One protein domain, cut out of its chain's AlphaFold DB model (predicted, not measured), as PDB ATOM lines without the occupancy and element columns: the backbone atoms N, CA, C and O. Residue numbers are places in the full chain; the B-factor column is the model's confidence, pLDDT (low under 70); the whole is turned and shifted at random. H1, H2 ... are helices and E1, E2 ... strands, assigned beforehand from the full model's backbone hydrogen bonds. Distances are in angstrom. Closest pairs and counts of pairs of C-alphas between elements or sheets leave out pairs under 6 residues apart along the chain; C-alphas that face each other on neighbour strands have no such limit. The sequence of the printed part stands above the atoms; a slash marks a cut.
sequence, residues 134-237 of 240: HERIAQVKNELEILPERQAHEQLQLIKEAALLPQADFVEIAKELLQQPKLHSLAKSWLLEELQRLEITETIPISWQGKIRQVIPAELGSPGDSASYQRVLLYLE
ATOM      1  N   HIS A 134      46.829  21.448 -17.250       89.06
ATOM      2  CA  HIS A 134      47.325  20.086 -17.013       89.06
ATOM      3  C   HIS A 134      46.294  19.167 -16.334       89.06
ATOM      4  O   HIS A 134      46.155  18.008 -16.724       89.06
ATOM      5  N   GLU A 135      45.545  19.678 -15.354       90.12
ATOM      6  CA  GLU A 135      44.507  18.908 -14.654       90.12
ATOM      7  C   GLU A 135      43.358  18.512 -15.586       90.12
ATOM      8  O   GLU A 135      42.910  17.367 -15.557       90.12
ATOM      9  N   ARG A 136      42.917  19.424 -16.464       89.00
ATOM     10  CA  ARG A 136      41.861  19.130 -17.442       89.00
ATOM     11  C   ARG A 136      42.339  18.114 -18.473       89.00
ATOM     12  O   ARG A 136      41.586  17.199 -18.794       89.00
ATOM     13  N   ILE A 137      43.574  18.241 -18.961       89.31
ATOM     14  CA  ILE A 137      44.171  17.267 -19.888       89.31
ATOM     15  C   ILE A 137      44.211  15.879 -19.236       89.31
ATOM     16  O   ILE A 137      43.760  14.907 -19.838       89.31
ATOM     17  N   ALA A 138      44.693  15.786 -17.992       90.94
ATOM     18  CA  ALA A 138      44.732  14.527 -17.249       90.94
ATOM     19  C   ALA A 138      43.327  13.946 -17.026       90.94
ATOM     20  O   ALA A 138      43.126  12.747 -17.197       90.94
ATOM     21  N   GLN A 139      42.344  14.791 -16.705       91.81
ATOM     22  CA  GLN A 139      40.954  14.368 -16.553       91.81
ATOM     23  C   GLN A 139      40.402  13.760 -17.847       91.81
ATOM     24  O   GLN A 139      39.863  12.658 -17.801       91.81
ATOM     25  N   VAL A 140      40.564  14.436 -18.992       90.94
ATOM     26  CA  VAL A 140      40.118  13.898 -20.287       90.94
ATOM     27  C   VAL A 140      40.821  12.577 -20.585       90.94
ATOM     28  O   VAL A 140      40.162  11.613 -20.957       90.94
ATOM     29  N   LYS A 141      42.144  12.489 -20.382       90.06
ATOM     30  CA  LYS A 141      42.891  11.238 -20.590       90.06
ATOM     31  C   LYS A 141      42.313  10.090 -19.750       90.06
ATOM     32  O   LYS A 141      42.046   9.027 -20.302       90.06
ATOM     33  N   ASN A 142      42.010  10.330 -18.473       90.75
ATOM     34  CA  ASN A 142      41.378   9.337 -17.596       90.75
ATOM     35  C   ASN A 142      39.962   8.946 -18.065       90.75
ATOM     36  O   ASN A 142      39.596   7.773 -18.041       90.75
ATOM     37  N   GLU A 143      39.153   9.908 -18.519       90.38
ATOM     38  CA  GLU A 143      37.811   9.647 -19.069       90.38
ATOM     39  C   GLU A 143      37.867   8.775 -20.336       90.38
ATOM     40  O   GLU A 143      36.968   7.967 -20.584       90.38
ATOM     41  N   LEU A 144      38.942   8.888 -21.119       89.94
ATOM     42  CA  LEU A 144      39.156   8.089 -22.323       89.94
ATOM     43  C   LEU A 144      39.636   6.655 -22.034       89.94
ATOM     44  O   LEU A 144      39.461   5.787 -22.890       89.94
ATOM     45  N   GLU A 145      40.172   6.354 -20.846       86.75
ATOM     46  CA  GLU A 145      40.593   4.986 -20.486       86.75
ATOM     47  C   GLU A 145      39.412   4.006 -20.447       86.75
ATOM     48  O   GLU A 145      39.529   2.854 -20.867       86.75
ATOM     49  N   ILE A 146      38.245   4.476 -19.997       87.50
ATOM     50  CA  ILE A 146      37.013   3.675 -19.894       87.50
ATOM     51  C   ILE A 146      36.204   3.643 -21.197       87.50
ATOM     52  O   ILE A 146      35.163   2.988 -21.283       87.50
ATOM     53  N   LEU A 147      36.665   4.340 -22.234       87.94
ATOM     54  CA  LEU A 147      35.981   4.459 -23.518       87.94
ATOM     55  C   LEU A 147      35.647   3.103 -24.180       87.94
ATOM     56  O   LEU A 147      34.546   2.977 -24.721       87.94
ATOM     57  N   PRO A 148      36.492   2.051 -24.098       83.00
ATOM     58  CA  PRO A 148      36.162   0.713 -24.598       83.00
ATOM     59  C   PRO A 148      34.902   0.064 -24.006       83.00
ATOM     60  O   PRO A 148      34.392  -0.894 -24.587       83.00
ATOM     61  N   GLU A 149      34.432   0.532 -22.849       87.12
ATOM     62  CA  GLU A 149      33.251   0.007 -22.147       87.12
ATOM     63  C   GLU A 149      31.966   0.773 -22.499       87.12
ATOM     64  O   GLU A 149      30.864   0.337 -22.169       87.12
ATOM     65  N   ARG A 150      32.104   1.908 -23.192       90.44
ATOM     66  CA  ARG A 150      31.013   2.815 -23.553       90.44
ATOM     67  C   ARG A 150      30.366   2.448 -24.881       90.44
ATOM     68  O   ARG A 150      30.976   1.803 -25.739       90.44
ATOM     69  N   GLN A 151      29.135   2.911 -25.084       91.25
ATOM     70  CA  GLN A 151      28.439   2.761 -26.359       91.25
ATOM     71  C   GLN A 151      29.045   3.667 -27.436       91.25
ATOM     72  O   GLN A 151      29.621   4.710 -27.143       91.25
ATOM     73  N   ALA A 152      28.866   3.308 -28.710       89.12
ATOM     74  CA  ALA A 152      29.495   4.003 -29.838       89.12
ATOM     75  C   ALA A 152      29.255   5.528 -29.870       89.12
ATOM     76  O   ALA A 152      30.149   6.278 -30.259       89.12
ATOM     77  N   HIS A 153      28.067   5.993 -29.469       89.44
ATOM     78  CA  HIS A 153      27.745   7.422 -29.440       89.44
ATOM     79  C   HIS A 153      28.461   8.158 -28.294       89.44
ATOM     80  O   HIS A 153      29.007   9.233 -28.519       89.44
ATOM     81  N   GLU A 154      28.530   7.553 -27.103       91.06
ATOM     82  CA  GLU A 154      29.277   8.082 -25.953       91.06
ATOM     83  C   GLU A 154      30.780   8.137 -26.256       91.06
ATOM     84  O   GLU A 154      31.437   9.130 -25.955       91.06
ATOM     85  N   GLN A 155      31.316   7.099 -26.915       92.69
ATOM     86  CA  GLN A 155      32.708   7.075 -27.375       92.69
ATOM     87  C   GLN A 155      33.011   8.281 -28.271       92.69
ATOM     88  O   GLN A 155      34.001   8.978 -28.065       92.69
ATOM     89  N   LEU A 156      32.147   8.543 -29.258       91.75
ATOM     90  CA  LEU A 156      32.324   9.669 -30.172       91.75
ATOM     91  C   LEU A 156      32.224  11.017 -29.448       91.75
ATOM     92  O   LEU A 156      32.982  11.927 -29.770       91.75
ATOM     93  N   GLN A 157      31.314  11.155 -28.482       91.06
ATOM     94  CA  GLN A 157      31.166  12.386 -27.706       91.06
ATOM     95  C   GLN A 157      32.432  12.702 -26.899       91.06
ATOM     96  O   GLN A 157      32.978  13.791 -27.048       91.06
ATOM     97  N   LEU A 158      32.949  11.739 -26.128       91.50
ATOM     98  CA  LEU A 158      34.174  11.920 -25.335       91.50
ATOM     99  C   LEU A 158      35.393  12.226 -26.217       91.50
ATOM    100  O   LEU A 158      36.230  13.058 -25.881       91.50
ATOM    101  N   ILE A 159      35.478  11.597 -27.389       93.06
ATOM    102  CA  ILE A 159      36.543  11.879 -28.358       93.06
ATOM    103  C   ILE A 159      36.461  13.309 -28.903       93.06
ATOM    104  O   ILE A 159      37.492  13.956 -29.076       93.06
ATOM    105  N   LYS A 160      35.254  13.831 -29.142       91.31
ATOM    106  CA  LYS A 160      35.075  15.230 -29.554       91.31
ATOM    107  C   LYS A 160      35.480  16.211 -28.457       91.31
ATOM    108  O   LYS A 160      36.019  17.265 -28.771       91.31
ATOM    109  N   GLU A 161      35.281  15.862 -27.189       90.50
ATOM    110  CA  GLU A 161      35.796  16.659 -26.070       90.50
ATOM    111  C   GLU A 161      37.328  16.664 -26.037       90.50
ATOM    112  O   GLU A 161      37.933  17.706 -25.784       90.50
ATOM    113  N   ALA A 162      37.970  15.541 -26.375       91.75
ATOM    114  CA  ALA A 162      39.425  15.466 -26.489       91.75
ATOM    115  C   ALA A 162      39.996  16.365 -27.597       91.75
ATOM    116  O   ALA A 162      41.133  16.814 -27.490       91.75
ATOM    117  N   ALA A 163      39.218  16.685 -28.633       91.00
ATOM    118  CA  ALA A 163      39.635  17.624 -29.678       91.00
ATOM    119  C   ALA A 163      39.605  19.102 -29.252       91.00
ATOM    120  O   ALA A 163      40.078  19.961 -29.996       91.00
ATOM    121  N   LEU A 164      39.091  19.400 -28.053       91.38
ATOM    122  CA  LEU A 164      39.238  20.708 -27.406       91.38
ATOM    123  C   LEU A 164      40.555  20.829 -26.621       91.38
ATOM    124  O   LEU A 164      40.864  21.890 -26.079       91.38
ATOM    125  N   LEU A 165      41.331  19.747 -26.522       93.06
ATOM    126  CA  LEU A 165      42.681  19.807 -25.977       93.06
ATOM    127  C   LEU A 165      43.636  20.462 -26.991       93.06
ATOM    128  O   LEU A 165      43.350  20.495 -28.192       93.06
ATOM    129  N   PRO A 166      44.796  20.965 -26.536       94.44
ATOM    130  CA  PRO A 166      45.837  21.441 -27.441       94.44
ATOM    131  C   PRO A 166      46.215  20.368 -28.473       94.44
ATOM    132  O   PRO A 166      46.235  19.175 -28.157       94.44
ATOM    133  N   GLN A 167      46.547  20.776 -29.705       93.88
ATOM    134  CA  GLN A 167      46.693  19.853 -30.837       93.88
ATOM    135  C   GLN A 167      47.654  18.694 -30.544       93.88
ATOM    136  O   GLN A 167      47.387  17.565 -30.942       93.88
ATOM    137  N   ALA A 168      48.778  18.951 -29.868       93.25
ATOM    138  CA  ALA A 168      49.762  17.906 -29.591       93.25
ATOM    139  C   ALA A 168      49.201  16.808 -28.669       93.25
ATOM    140  O   ALA A 168      49.411  15.628 -28.946       93.25
ATOM    141  N   ASP A 169      48.450  17.192 -27.634       94.25
ATOM    142  CA  ASP A 169      47.794  16.262 -26.711       94.25
ATOM    143  C   ASP A 169      46.689  15.477 -27.424       94.25
ATOM    144  O   ASP A 169      46.609  14.256 -27.295       94.25
ATOM    145  N   PHE A 170      45.878  16.158 -28.242       95.44
ATOM    146  CA  PHE A 170      44.862  15.502 -29.065       95.44
ATOM    147  C   PHE A 170      45.477  14.474 -30.026       95.44
ATOM    148  O   PHE A 170      44.982  13.354 -30.126       95.44
ATOM    149  N   VAL A 171      46.566  14.828 -30.717       95.56
ATOM    150  CA  VAL A 171      47.246  13.927 -31.657       95.56
ATOM    151  C   VAL A 171      47.804  12.705 -30.929       95.56
ATOM    152  O   VAL A 171      47.626  11.596 -31.420       95.56
ATOM    153  N   GLU A 172      48.445  12.871 -29.771       94.81
ATOM    154  CA  GLU A 172      48.929  11.749 -28.953       94.81
ATOM    155  C   GLU A 172      47.782  10.790 -28.595       94.81
ATOM    156  O   GLU A 172      47.829   9.604 -28.933       94.81
ATOM    157  N   ILE A 173      46.703  11.332 -28.029       94.25
ATOM    158  CA  ILE A 173      45.504  10.582 -27.648       94.25
ATOM    159  C   ILE A 173      44.895   9.856 -28.851       94.25
ATOM    160  O   ILE A 173      44.557   8.674 -28.773       94.25
ATOM    161  N   ALA A 174      44.760  10.536 -29.990       95.25
ATOM    162  CA  ALA A 174      44.186   9.956 -31.196       95.25
ATOM    163  C   ALA A 174      44.980   8.725 -31.660       95.25
ATOM    164  O   ALA A 174      44.386   7.698 -32.000       95.25
ATOM    165  N   LYS A 175      46.318   8.791 -31.629       94.75
ATOM    166  CA  LYS A 175      47.190   7.666 -32.001       94.75
ATOM    167  C   LYS A 175      47.032   6.472 -31.061       94.75
ATOM    168  O   LYS A 175      47.055   5.328 -31.520       94.75
ATOM    169  N   GLU A 176      46.869   6.711 -29.765       93.50
ATOM    170  CA  GLU A 176      46.623   5.654 -28.778       93.50
ATOM    171  C   GLU A 176      45.247   5.010 -28.985       93.50
ATOM    172  O   GLU A 176      45.123   3.784 -29.068       93.50
ATOM    173  N   LEU A 177      44.210   5.831 -29.154       93.56
ATOM    174  CA  LEU A 177      42.835   5.379 -29.347       93.56
ATOM    175  C   LEU A 177      42.660   4.563 -30.633       93.56
ATOM    176  O   LEU A 177      41.984   3.532 -30.624       93.56
ATOM    177  N   LEU A 178      43.297   4.956 -31.738       94.75
ATOM    178  CA  LEU A 178      43.198   4.238 -33.015       94.75
ATOM    179  C   LEU A 178      43.713   2.790 -32.948       94.75
ATOM    180  O   LEU A 178      43.271   1.935 -33.727       94.75
ATOM    181  N   GLN A 179      44.592   2.484 -31.994       93.25
ATOM    182  CA  GLN A 179      45.102   1.134 -31.754       93.25
ATOM    183  C   GLN A 179      44.131   0.267 -30.941       93.25
ATOM    184  O   GLN A 179      44.248  -0.961 -30.953       93.25
ATOM    185  N   GLN A 180      43.128   0.861 -30.289       91.69
ATOM    186  CA  GLN A 180      42.196   0.139 -29.428       91.69
ATOM    187  C   GLN A 180      41.252  -0.762 -30.247       91.69
ATOM    188  O   GLN A 180      40.485  -0.274 -31.087       91.69
ATOM    189  N   PRO A 181      41.222  -2.089 -30.008       90.38
ATOM    190  CA  PRO A 181      40.357  -3.001 -30.763       90.38
ATOM    191  C   PRO A 181      38.862  -2.737 -30.565       90.38
ATOM    192  O   PRO A 181      38.089  -2.884 -31.509       90.38
ATOM    193  N   LYS A 182      38.472  -2.322 -29.355       90.88
ATOM    194  CA  LYS A 182      37.076  -2.072 -28.959       90.88
ATOM    195  C   LYS A 182      36.562  -0.678 -29.330       90.88
ATOM    196  O   LYS A 182      35.366  -0.427 -29.201       90.88
ATOM    197  N   LEU A 183      37.437   0.214 -29.797       92.12
ATOM    198  CA  LEU A 183      37.013   1.519 -30.287       92.12
ATOM    199  C   LEU A 183      36.190   1.340 -31.568       92.12
ATOM    200  O   LEU A 183      36.645   0.713 -32.537       92.12
ATOM    201  N   HIS A 184      34.982   1.896 -31.555       91.56
ATOM    202  CA  HIS A 184      34.019   1.762 -32.638       91.56
ATOM    203  C   HIS A 184      34.541   2.378 -33.947       91.56
ATOM    204  O   HIS A 184      35.203   3.416 -33.944       91.56
ATOM    205  N   SER A 185      34.206   1.772 -35.094       89.19
ATOM    206  CA  SER A 185      34.686   2.225 -36.410       89.19
ATOM    207  C   SER A 185      34.333   3.679 -36.718       89.19
ATOM    208  O   SER A 185      35.164   4.380 -37.276       89.19
ATOM    209  N   LEU A 186      33.154   4.152 -36.300       88.38
ATOM    210  CA  LEU A 186      32.754   5.556 -36.473       88.38
ATOM    211  C   LEU A 186      33.712   6.526 -35.767       88.38
ATOM    212  O   LEU A 186      34.107   7.533 -36.343       88.38
ATOM    213  N   ALA A 187      34.113   6.203 -34.537       91.88
ATOM    214  CA  ALA A 187      35.048   7.019 -33.778       91.88
ATOM    215  C   ALA A 187      36.457   6.985 -34.393       91.88
ATOM    216  O   ALA A 187      37.115   8.016 -34.478       91.88
ATOM    217  N   LYS A 188      36.891   5.821 -34.903       92.44
ATOM    218  CA  LYS A 188      38.147   5.694 -35.664       92.44
ATOM    219  C   LYS A 188      38.141   6.543 -36.929       92.44
ATOM    220  O   LYS A 188      39.114   7.241 -37.179       92.44
ATOM    221  N   SER A 189      37.065   6.480 -37.712       91.25
ATOM    222  CA  SER A 189      36.910   7.291 -38.922       91.25
ATOM    223  C   SER A 189      36.996   8.776 -38.595       91.25
ATOM    224  O   SER A 189      37.788   9.476 -39.212       91.25
ATOM    225  N   TRP A 190      36.278   9.226 -37.565       92.88
ATOM    226  CA  TRP A 190      36.317  10.622 -37.141       92.88
ATOM    227  C   TRP A 190      37.726  11.069 -36.710       92.88
ATOM    228  O   TRP A 190      38.209  12.094 -37.177       92.88
ATOM    229  N   LEU A 191      38.431  10.270 -35.896       94.69
ATOM    230  CA  LEU A 191      39.819  10.556 -35.507       94.69
ATOM    231  C   LEU A 191      40.754  10.636 -36.720       94.69
ATOM    232  O   LEU A 191      41.573  11.545 -36.803       94.69
ATOM    233  N   LEU A 192      40.644   9.696 -37.663       94.25
ATOM    234  CA  LEU A 192      41.470   9.695 -38.872       94.25
ATOM    235  C   LEU A 192      41.212  10.928 -39.738       94.25
ATOM    236  O   LEU A 192      42.166  11.496 -40.258       94.25
ATOM    237  N   GLU A 193      39.958  11.357 -39.857       92.31
ATOM    238  CA  GLU A 193      39.592  12.577 -40.573       92.31
ATOM    239  C   GLU A 193      40.168  13.837 -39.909       92.31
ATOM    240  O   GLU A 193      40.666  14.715 -40.612       92.31
ATOM    241  N   GLU A 194      40.161  13.933 -38.573       93.69
ATOM    242  CA  GLU A 194      40.819  15.050 -37.879       93.69
ATOM    243  C   GLU A 194      42.340  15.029 -38.087       93.69
ATOM    244  O   GLU A 194      42.944  16.055 -38.394       93.69
ATOM    245  N   LEU A 195      42.982  13.860 -37.982       95.19
ATOM    246  CA  LEU A 195      44.424  13.737 -38.220       95.19
ATOM    247  C   LEU A 195      44.803  14.037 -39.679       95.19
ATOM    248  O   LEU A 195      45.857  14.621 -39.931       95.19
ATOM    249  N   GLN A 196      43.949  13.670 -40.635       93.06
ATOM    250  CA  GLN A 196      44.091  14.035 -42.044       93.06
ATOM    251  C   GLN A 196      43.986  15.556 -42.222       93.06
ATOM    252  O   GLN A 196      44.848  16.153 -42.861       93.06
ATOM    253  N   ARG A 197      42.979  16.201 -41.614       90.69
ATOM    254  CA  ARG A 197      42.798  17.666 -41.617       90.69
ATOM    255  C   ARG A 197      43.947  18.428 -40.955       90.69
ATOM    256  O   ARG A 197      44.193  19.585 -41.292       90.69
ATOM    257  N   LEU A 198      44.630  17.806 -40.000       92.62
ATOM    258  CA  LEU A 198      45.847  18.324 -39.375       92.62
ATOM    259  C   LEU A 198      47.119  18.038 -40.189       92.62
ATOM    260  O   LEU A 198      48.203  18.432 -39.762       92.62
ATOM    261  N   GLU A 199      46.995  17.369 -41.339       91.50
ATOM    262  CA  GLU A 199      48.097  17.006 -42.236       91.50
ATOM    263  C   GLU A 199      49.174  16.156 -41.548       91.50
ATOM    264  O   GLU A 199      50.374  16.315 -41.777       91.50
ATOM    265  N   ILE A 200      48.757  15.224 -40.684       93.94
ATOM    266  CA  ILE A 200      49.686  14.324 -39.996       93.94
ATOM    267  C   ILE A 200      50.284  13.328 -40.997       93.94
ATOM    268  O   ILE A 200      49.612  12.413 -41.474       93.94
ATOM    269  N   THR A 201      51.577  13.493 -41.287       94.38
ATOM    270  CA  THR A 201      52.348  12.663 -42.233       94.38
ATOM    271  C   THR A 201      53.042  11.465 -41.583       94.38
ATOM    272  O   THR A 201      53.792  10.745 -42.235       94.38
ATOM    273  N   GLU A 202      52.860  11.268 -40.281       95.06
ATOM    274  CA  GLU A 202      53.446  10.140 -39.560       95.06
ATOM    275  C   GLU A 202      52.666   8.851 -39.832       95.06
ATOM    276  O   GLU A 202      51.435   8.842 -39.800       95.06
ATOM    277  N   THR A 203      53.384   7.749 -40.046       96.00
ATOM    278  CA  THR A 203      52.779   6.418 -40.137       96.00
ATOM    279  C   THR A 203      52.308   5.958 -38.763       96.00
ATOM    280  O   THR A 203      53.119   5.810 -37.849       96.00
ATOM    281  N   ILE A 204      51.016   5.659 -38.639       95.88
ATOM    282  CA  ILE A 204      50.398   5.181 -37.403       95.88
ATOM    283  C   ILE A 204      49.777   3.788 -37.550       95.88
ATOM    284  O   ILE A 204      49.083   3.520 -38.539       95.88
ATOM    285  N   PRO A 205      49.944   2.911 -36.541       95.25
ATOM    286  CA  PRO A 205      49.209   1.661 -36.465       95.25
ATOM    287  C   PRO A 205      47.747   1.911 -36.069       95.25
ATOM    288  O   PRO A 205      47.456   2.618 -35.109       95.25
ATOM    289  N   ILE A 206      46.819   1.262 -36.767       95.19
ATOM    290  CA  ILE A 206      45.386   1.270 -36.462       95.19
ATOM    291  C   ILE A 206      44.871  -0.154 -36.299       95.19
ATOM    292  O   ILE A 206      45.222  -1.050 -37.071       95.19
ATOM    293  N   SER A 207      43.995  -0.372 -35.323       93.19
ATOM    294  CA  SER A 207      43.291  -1.643 -35.169       93.19
ATOM    295  C   SER A 207      42.015  -1.631 -36.003       93.19
ATOM    296  O   SER A 207      41.045  -0.942 -35.683       93.19
ATOM    297  N   TRP A 208      41.992  -2.401 -37.089       87.88
ATOM    298  CA  TRP A 208      40.866  -2.482 -38.013       87.88
ATOM    299  C   TRP A 208      40.452  -3.935 -38.238       87.88
ATOM    300  O   TRP A 208      41.212  -4.727 -38.798       87.88
ATOM    301  N   GLN A 209      39.230  -4.287 -37.820       83.38
ATOM    302  CA  GLN A 209      38.662  -5.635 -37.982       83.38
ATOM    303  C   GLN A 209      39.589  -6.745 -37.442       83.38
ATOM    304  O   GLN A 209      39.817  -7.762 -38.095       83.38
ATOM    305  N   GLY A 210      40.177  -6.522 -36.261       82.94
ATOM    306  CA  GLY A 210      41.067  -7.486 -35.603       82.94
ATOM    307  C   GLY A 210      42.476  -7.586 -36.199       82.94
ATOM    308  O   GLY A 210      43.246  -8.445 -35.780       82.94
ATOM    309  N   LYS A 211      42.837  -6.724 -37.158       89.88
ATOM    310  CA  LYS A 211      44.191  -6.630 -37.720       89.88
ATOM    311  C   LYS A 211      44.779  -5.250 -37.466       89.88
ATOM    312  O   LYS A 211      44.066  -4.254 -37.536       89.88
ATOM    313  N   ILE A 212      46.087  -5.198 -37.242       93.31
ATOM    314  CA  ILE A 212      46.823  -3.936 -37.214       93.31
ATOM    315  C   ILE A 212      47.169  -3.555 -38.656       93.31
ATOM    316  O   ILE A 212      47.712  -4.370 -39.404       93.31
ATOM    317  N   ARG A 213      46.831  -2.329 -39.056       93.62
ATOM    318  CA  ARG A 213      47.202  -1.734 -40.345       93.62
ATOM    319  C   ARG A 213      48.037  -0.488 -40.101       93.62
ATOM    320  O   ARG A 213      47.795   0.207 -39.128       93.62
ATOM    321  N   GLN A 214      48.986  -0.209 -40.980       94.88
ATOM    322  CA  GLN A 214      49.746   1.039 -40.961       94.88
ATOM    323  C   GLN A 214      49.081   2.029 -41.916       94.88
ATOM    324  O   GLN A 214      48.742   1.643 -43.038       94.88
ATOM    325  N   VAL A 215      48.868   3.266 -41.475       94.56
ATOM    326  CA  VAL A 215      48.274   4.337 -42.291       94.56
ATOM    327  C   VAL A 215      49.038   5.638 -42.097       94.56
ATOM    328  O   VAL A 215      49.542   5.894 -41.010       94.56
ATOM    329  N   ILE A 216      49.091   6.470 -43.132       95.81
ATOM    330  CA  ILE A 216      49.552   7.857 -43.044       95.81
ATOM    331  C   ILE A 216      48.301   8.732 -43.197       95.81
ATOM    332  O   ILE A 216      47.733   8.744 -44.289       95.81
ATOM    333  N   PRO A 217      47.813   9.414 -42.141       94.31
ATOM    334  CA  PRO A 217      46.552  10.157 -42.197       94.31
ATOM    335  C   PRO A 217      46.482  11.179 -43.327       94.31
ATOM    336  O   PRO A 217      45.476  11.231 -44.025       94.31
ATOM    337  N   ALA A 218      47.553  11.943 -43.549       91.81
ATOM    338  CA  ALA A 218      47.622  12.944 -44.614       91.81
ATOM    339  C   ALA A 218      47.467  12.360 -46.034       91.81
ATOM    340  O   ALA A 218      47.113  13.087 -46.956       91.81
ATOM    341  N   GLU A 219      47.723  11.061 -46.219       91.62
ATOM    342  CA  GLU A 219      47.576  10.365 -47.505       91.62
ATOM    343  C   GLU A 219      46.211   9.683 -47.661       91.62
ATOM    344  O   GLU A 219      45.908   9.126 -48.720       91.62
ATOM    345  N   LEU A 220      45.374   9.698 -46.619       86.19
ATOM    346  CA  LEU A 220      44.007   9.216 -46.743       86.19
ATOM    347  C   LEU A 220      43.261  10.142 -47.712       86.19
ATOM    348  O   LEU A 220      43.286  11.361 -47.568       86.19
ATOM    349  N   GLY A 221      42.624   9.567 -48.732       75.44
ATOM    350  CA  GLY A 221      41.677  10.295 -49.578       75.44
ATOM    351  C   GLY A 221      40.366  10.553 -48.835       75.44
ATOM    352  O   GLY A 221      40.123   9.982 -47.768       75.44
ATOM    353  N   SER A 222      39.484  11.377 -49.405       71.81
ATOM    354  CA  SER A 222      38.122  11.491 -48.876       71.81
ATOM    355  C   SER A 222      37.406  10.139 -49.005       71.81
ATOM    356  O   SER A 222      37.621   9.430 -49.996       71.81
ATOM    357  N   PRO A 223      36.501   9.759 -48.078       69.31
ATOM    358  CA  PRO A 223      35.638   8.590 -48.265       69.31
ATOM    359  C   PRO A 223      34.934   8.579 -49.635       69.31
ATOM    360  O   PRO A 223      34.758   7.510 -50.233       69.31
ATOM    361  N   GLY A 224      34.606   9.771 -50.154       67.69
ATOM    362  CA  GLY A 224      34.003   9.980 -51.469       67.69
ATOM    363  C   GLY A 224      34.889   9.585 -52.655       67.69
ATOM    364  O   GLY A 224      34.375   9.188 -53.700       67.69
ATOM    365  N   ASP A 225      36.210   9.606 -52.491       72.62
ATOM    366  CA  ASP A 225      37.168   9.265 -53.550       72.62
ATOM    367  C   ASP A 225      37.389   7.748 -53.661       72.62
ATOM    368  O   ASP A 225      38.038   7.254 -54.586       72.62
ATOM    369  N   SER A 226      36.853   6.972 -52.714       78.69
ATOM    370  CA  SER A 226      37.035   5.526 -52.711       78.69
ATOM    371  C   SER A 226      36.264   4.858 -53.855       78.69
ATOM    372  O   SER A 226      35.082   5.115 -54.091       78.69
ATOM    373  N   ALA A 227      36.910   3.902 -54.530       77.50
ATOM    374  CA  ALA A 227      36.283   3.126 -55.603       77.50
ATOM    375  C   ALA A 227      35.000   2.401 -55.148       77.50
ATOM    376  O   ALA A 227      34.094   2.167 -55.947       77.50
ATOM    377  N   SER A 228      34.916   2.040 -53.865       77.75
ATOM    378  CA  SER A 228      33.729   1.426 -53.267       77.75
ATOM    379  C   SER A 228      32.558   2.404 -53.184       77.75
ATOM    380  O   SER A 228      31.452   2.042 -53.569       77.75
ATOM    381  N   TYR A 229      32.798   3.639 -52.734       81.81
ATOM    382  CA  TYR A 229      31.767   4.676 -52.667       81.81
ATOM    383  C   TYR A 229      31.242   5.035 -54.061       81.81
ATOM    384  O   TYR A 229      30.036   5.002 -54.294       81.81
ATOM    385  N   GLN A 230      32.148   5.248 -55.020       82.38
ATOM    386  CA  GLN A 230      31.802   5.522 -56.420       82.38
ATOM    387  C   GLN A 230      30.958   4.393 -57.040       82.38
ATOM    388  O   GLN A 230      30.010   4.643 -57.779       82.38
ATOM    389  N   ARG A 231      31.244   3.130 -56.695       84.31
ATOM    390  CA  ARG A 231      30.436   1.977 -57.126       84.31
ATOM    391  C   ARG A 231      29.035   1.954 -56.522       84.31
ATOM    392  O   ARG A 231      28.104   1.571 -57.222       84.31
ATOM    393  N   VAL A 232      28.890   2.325 -55.250       86.62
ATOM    394  CA  VAL A 232      27.577   2.407 -54.593       86.62
ATOM    395  C   VAL A 232      26.747   3.534 -55.206       86.62
ATOM    396  O   VAL A 232      25.590   3.296 -55.538       86.62
ATOM    397  N   LEU A 233      27.341   4.711 -55.438       85.88
ATOM    398  CA  LEU A 233      26.674   5.817 -56.134       85.88
ATOM    399  C   LEU A 233      26.163   5.396 -57.513       85.88
ATOM    400  O   LEU A 233      24.975   5.529 -57.786       85.88
ATOM    401  N   LEU A 234      27.021   4.778 -58.332       86.56
ATOM    402  CA  LEU A 234      26.642   4.271 -59.655       86.56
ATOM    403  C   LEU A 234      25.505   3.237 -59.620       86.56
ATOM    404  O   LEU A 234      24.815   3.061 -60.623       86.56
ATOM    405  N   TYR A 235      25.346   2.497 -58.521       88.50
ATOM    406  CA  TYR A 235      24.230   1.565 -58.352       88.50
ATOM    407  C   TYR A 235      22.939   2.309 -57.989       88.50
ATOM    408  O   TYR A 235      21.905   2.067 -58.602       88.50
ATOM    409  N   LEU A 236      23.011   3.246 -57.041       86.88
ATOM    410  CA  LEU A 236      21.868   4.049 -56.601       86.88
ATOM    411  C   LEU A 236      21.326   4.959 -57.716       86.88
ATOM    412  O   LEU A 236      20.117   5.096 -57.853       86.88
ATOM    413  N   GLU A 237      22.199   5.522 -58.552       86.50
ATOM    414  CA  GLU A 237      21.821   6.342 -59.713       86.50
ATOM    415  C   GLU A 237      21.142   5.543 -60.836       86.50
ATOM    416  O   GLU A 237      20.480   6.130 -61.683       86.50
TER     417      GLU A 237
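This is residues 134 to 237 of the 240 residues of an uncharacterized protein of Enterococcus canis (UniProt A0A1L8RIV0). Look first for a bundle of three helices, H2, H3 and H4, running up and down, with the small strand hairpin E1 E2 beside it, E1 near residues 174 to 178 of H3. H1 packs on H2 at one end of the long axis; at the other end a long link leads off to H5, which touches no helix, and residues 225 to 232 stick out. The printed part has 104 residues, with five named helices and two named strands in the order H1 H2 H3 H4 E1 E2 H5; the sheet, E1 - E2, is antiparallel and the class is mostly helix. The whole is compact, with a radius of gyration of the C-alphas of 14.8 A, yet elongated in outline, spanning 51 by 29 by 25 A.

Start at C-alpha 204, at (50.398, 5.181, -37.403), where E1 begins; it takes residues 204 to 208, and E2 takes residues 211 to 215. Before them look for H4, residues 185 to 197, 18.2 A long, and H3, residues 167 to 178, 16.1 A. H2 is residues 152 to 162, 15.5 A. H1, residues 134 to 145, runs 16.9 A from C-alpha 134 at (47.325, 20.086, -17.013). H5, residues 227 to 236, runs 14.5 A and ends at C-alpha 236, at (21.868, 4.049, -56.601).

In the hairpin E1 and E2, find N 204 and O 215 at 2.8 A and N 213 and O 206 at 2.9 A, within hydrogen-bond range; the directions stand at 142 degrees. From E1 go to H3: their closest C-alphas, Leu 178 and Ile 206, are 5.0 A apart. H3 and H4, a helical hairpin, touch, closest at C-alphas 178 and 188, 5.9 A, at a shallow tilt of 34 degrees, only just short of steep, opposite ways. H4, with residues 186 to 191 alone, touches H2, the same way at a shallow tilt of 27 degrees; C-alphas 156 and 187 are closest, 5.2 A. H2 and H3 are close but not clearly touching, with C-alphas 162 and 170 closest at 6.0 A. H1, with residues 140 to 144 alone, touches H2 in a helical hairpin, with C-alphas 140 and 162 closest at 6.4 A. Among the pairs that are apart are H1 and H4, and H4 and H5. In H1 to H5 every O i to N i+4 pair is within hydrogen-bond range.

The C-alphas of Glu 135 and Glu 237, the two farthest apart, are 52.0 A from each other. The printed part has no cut. The link from E2 to H5, 11 residues, is long. Mean pLDDT of the printed part is 89.9; look at residues 223 to 224 for the values under 70.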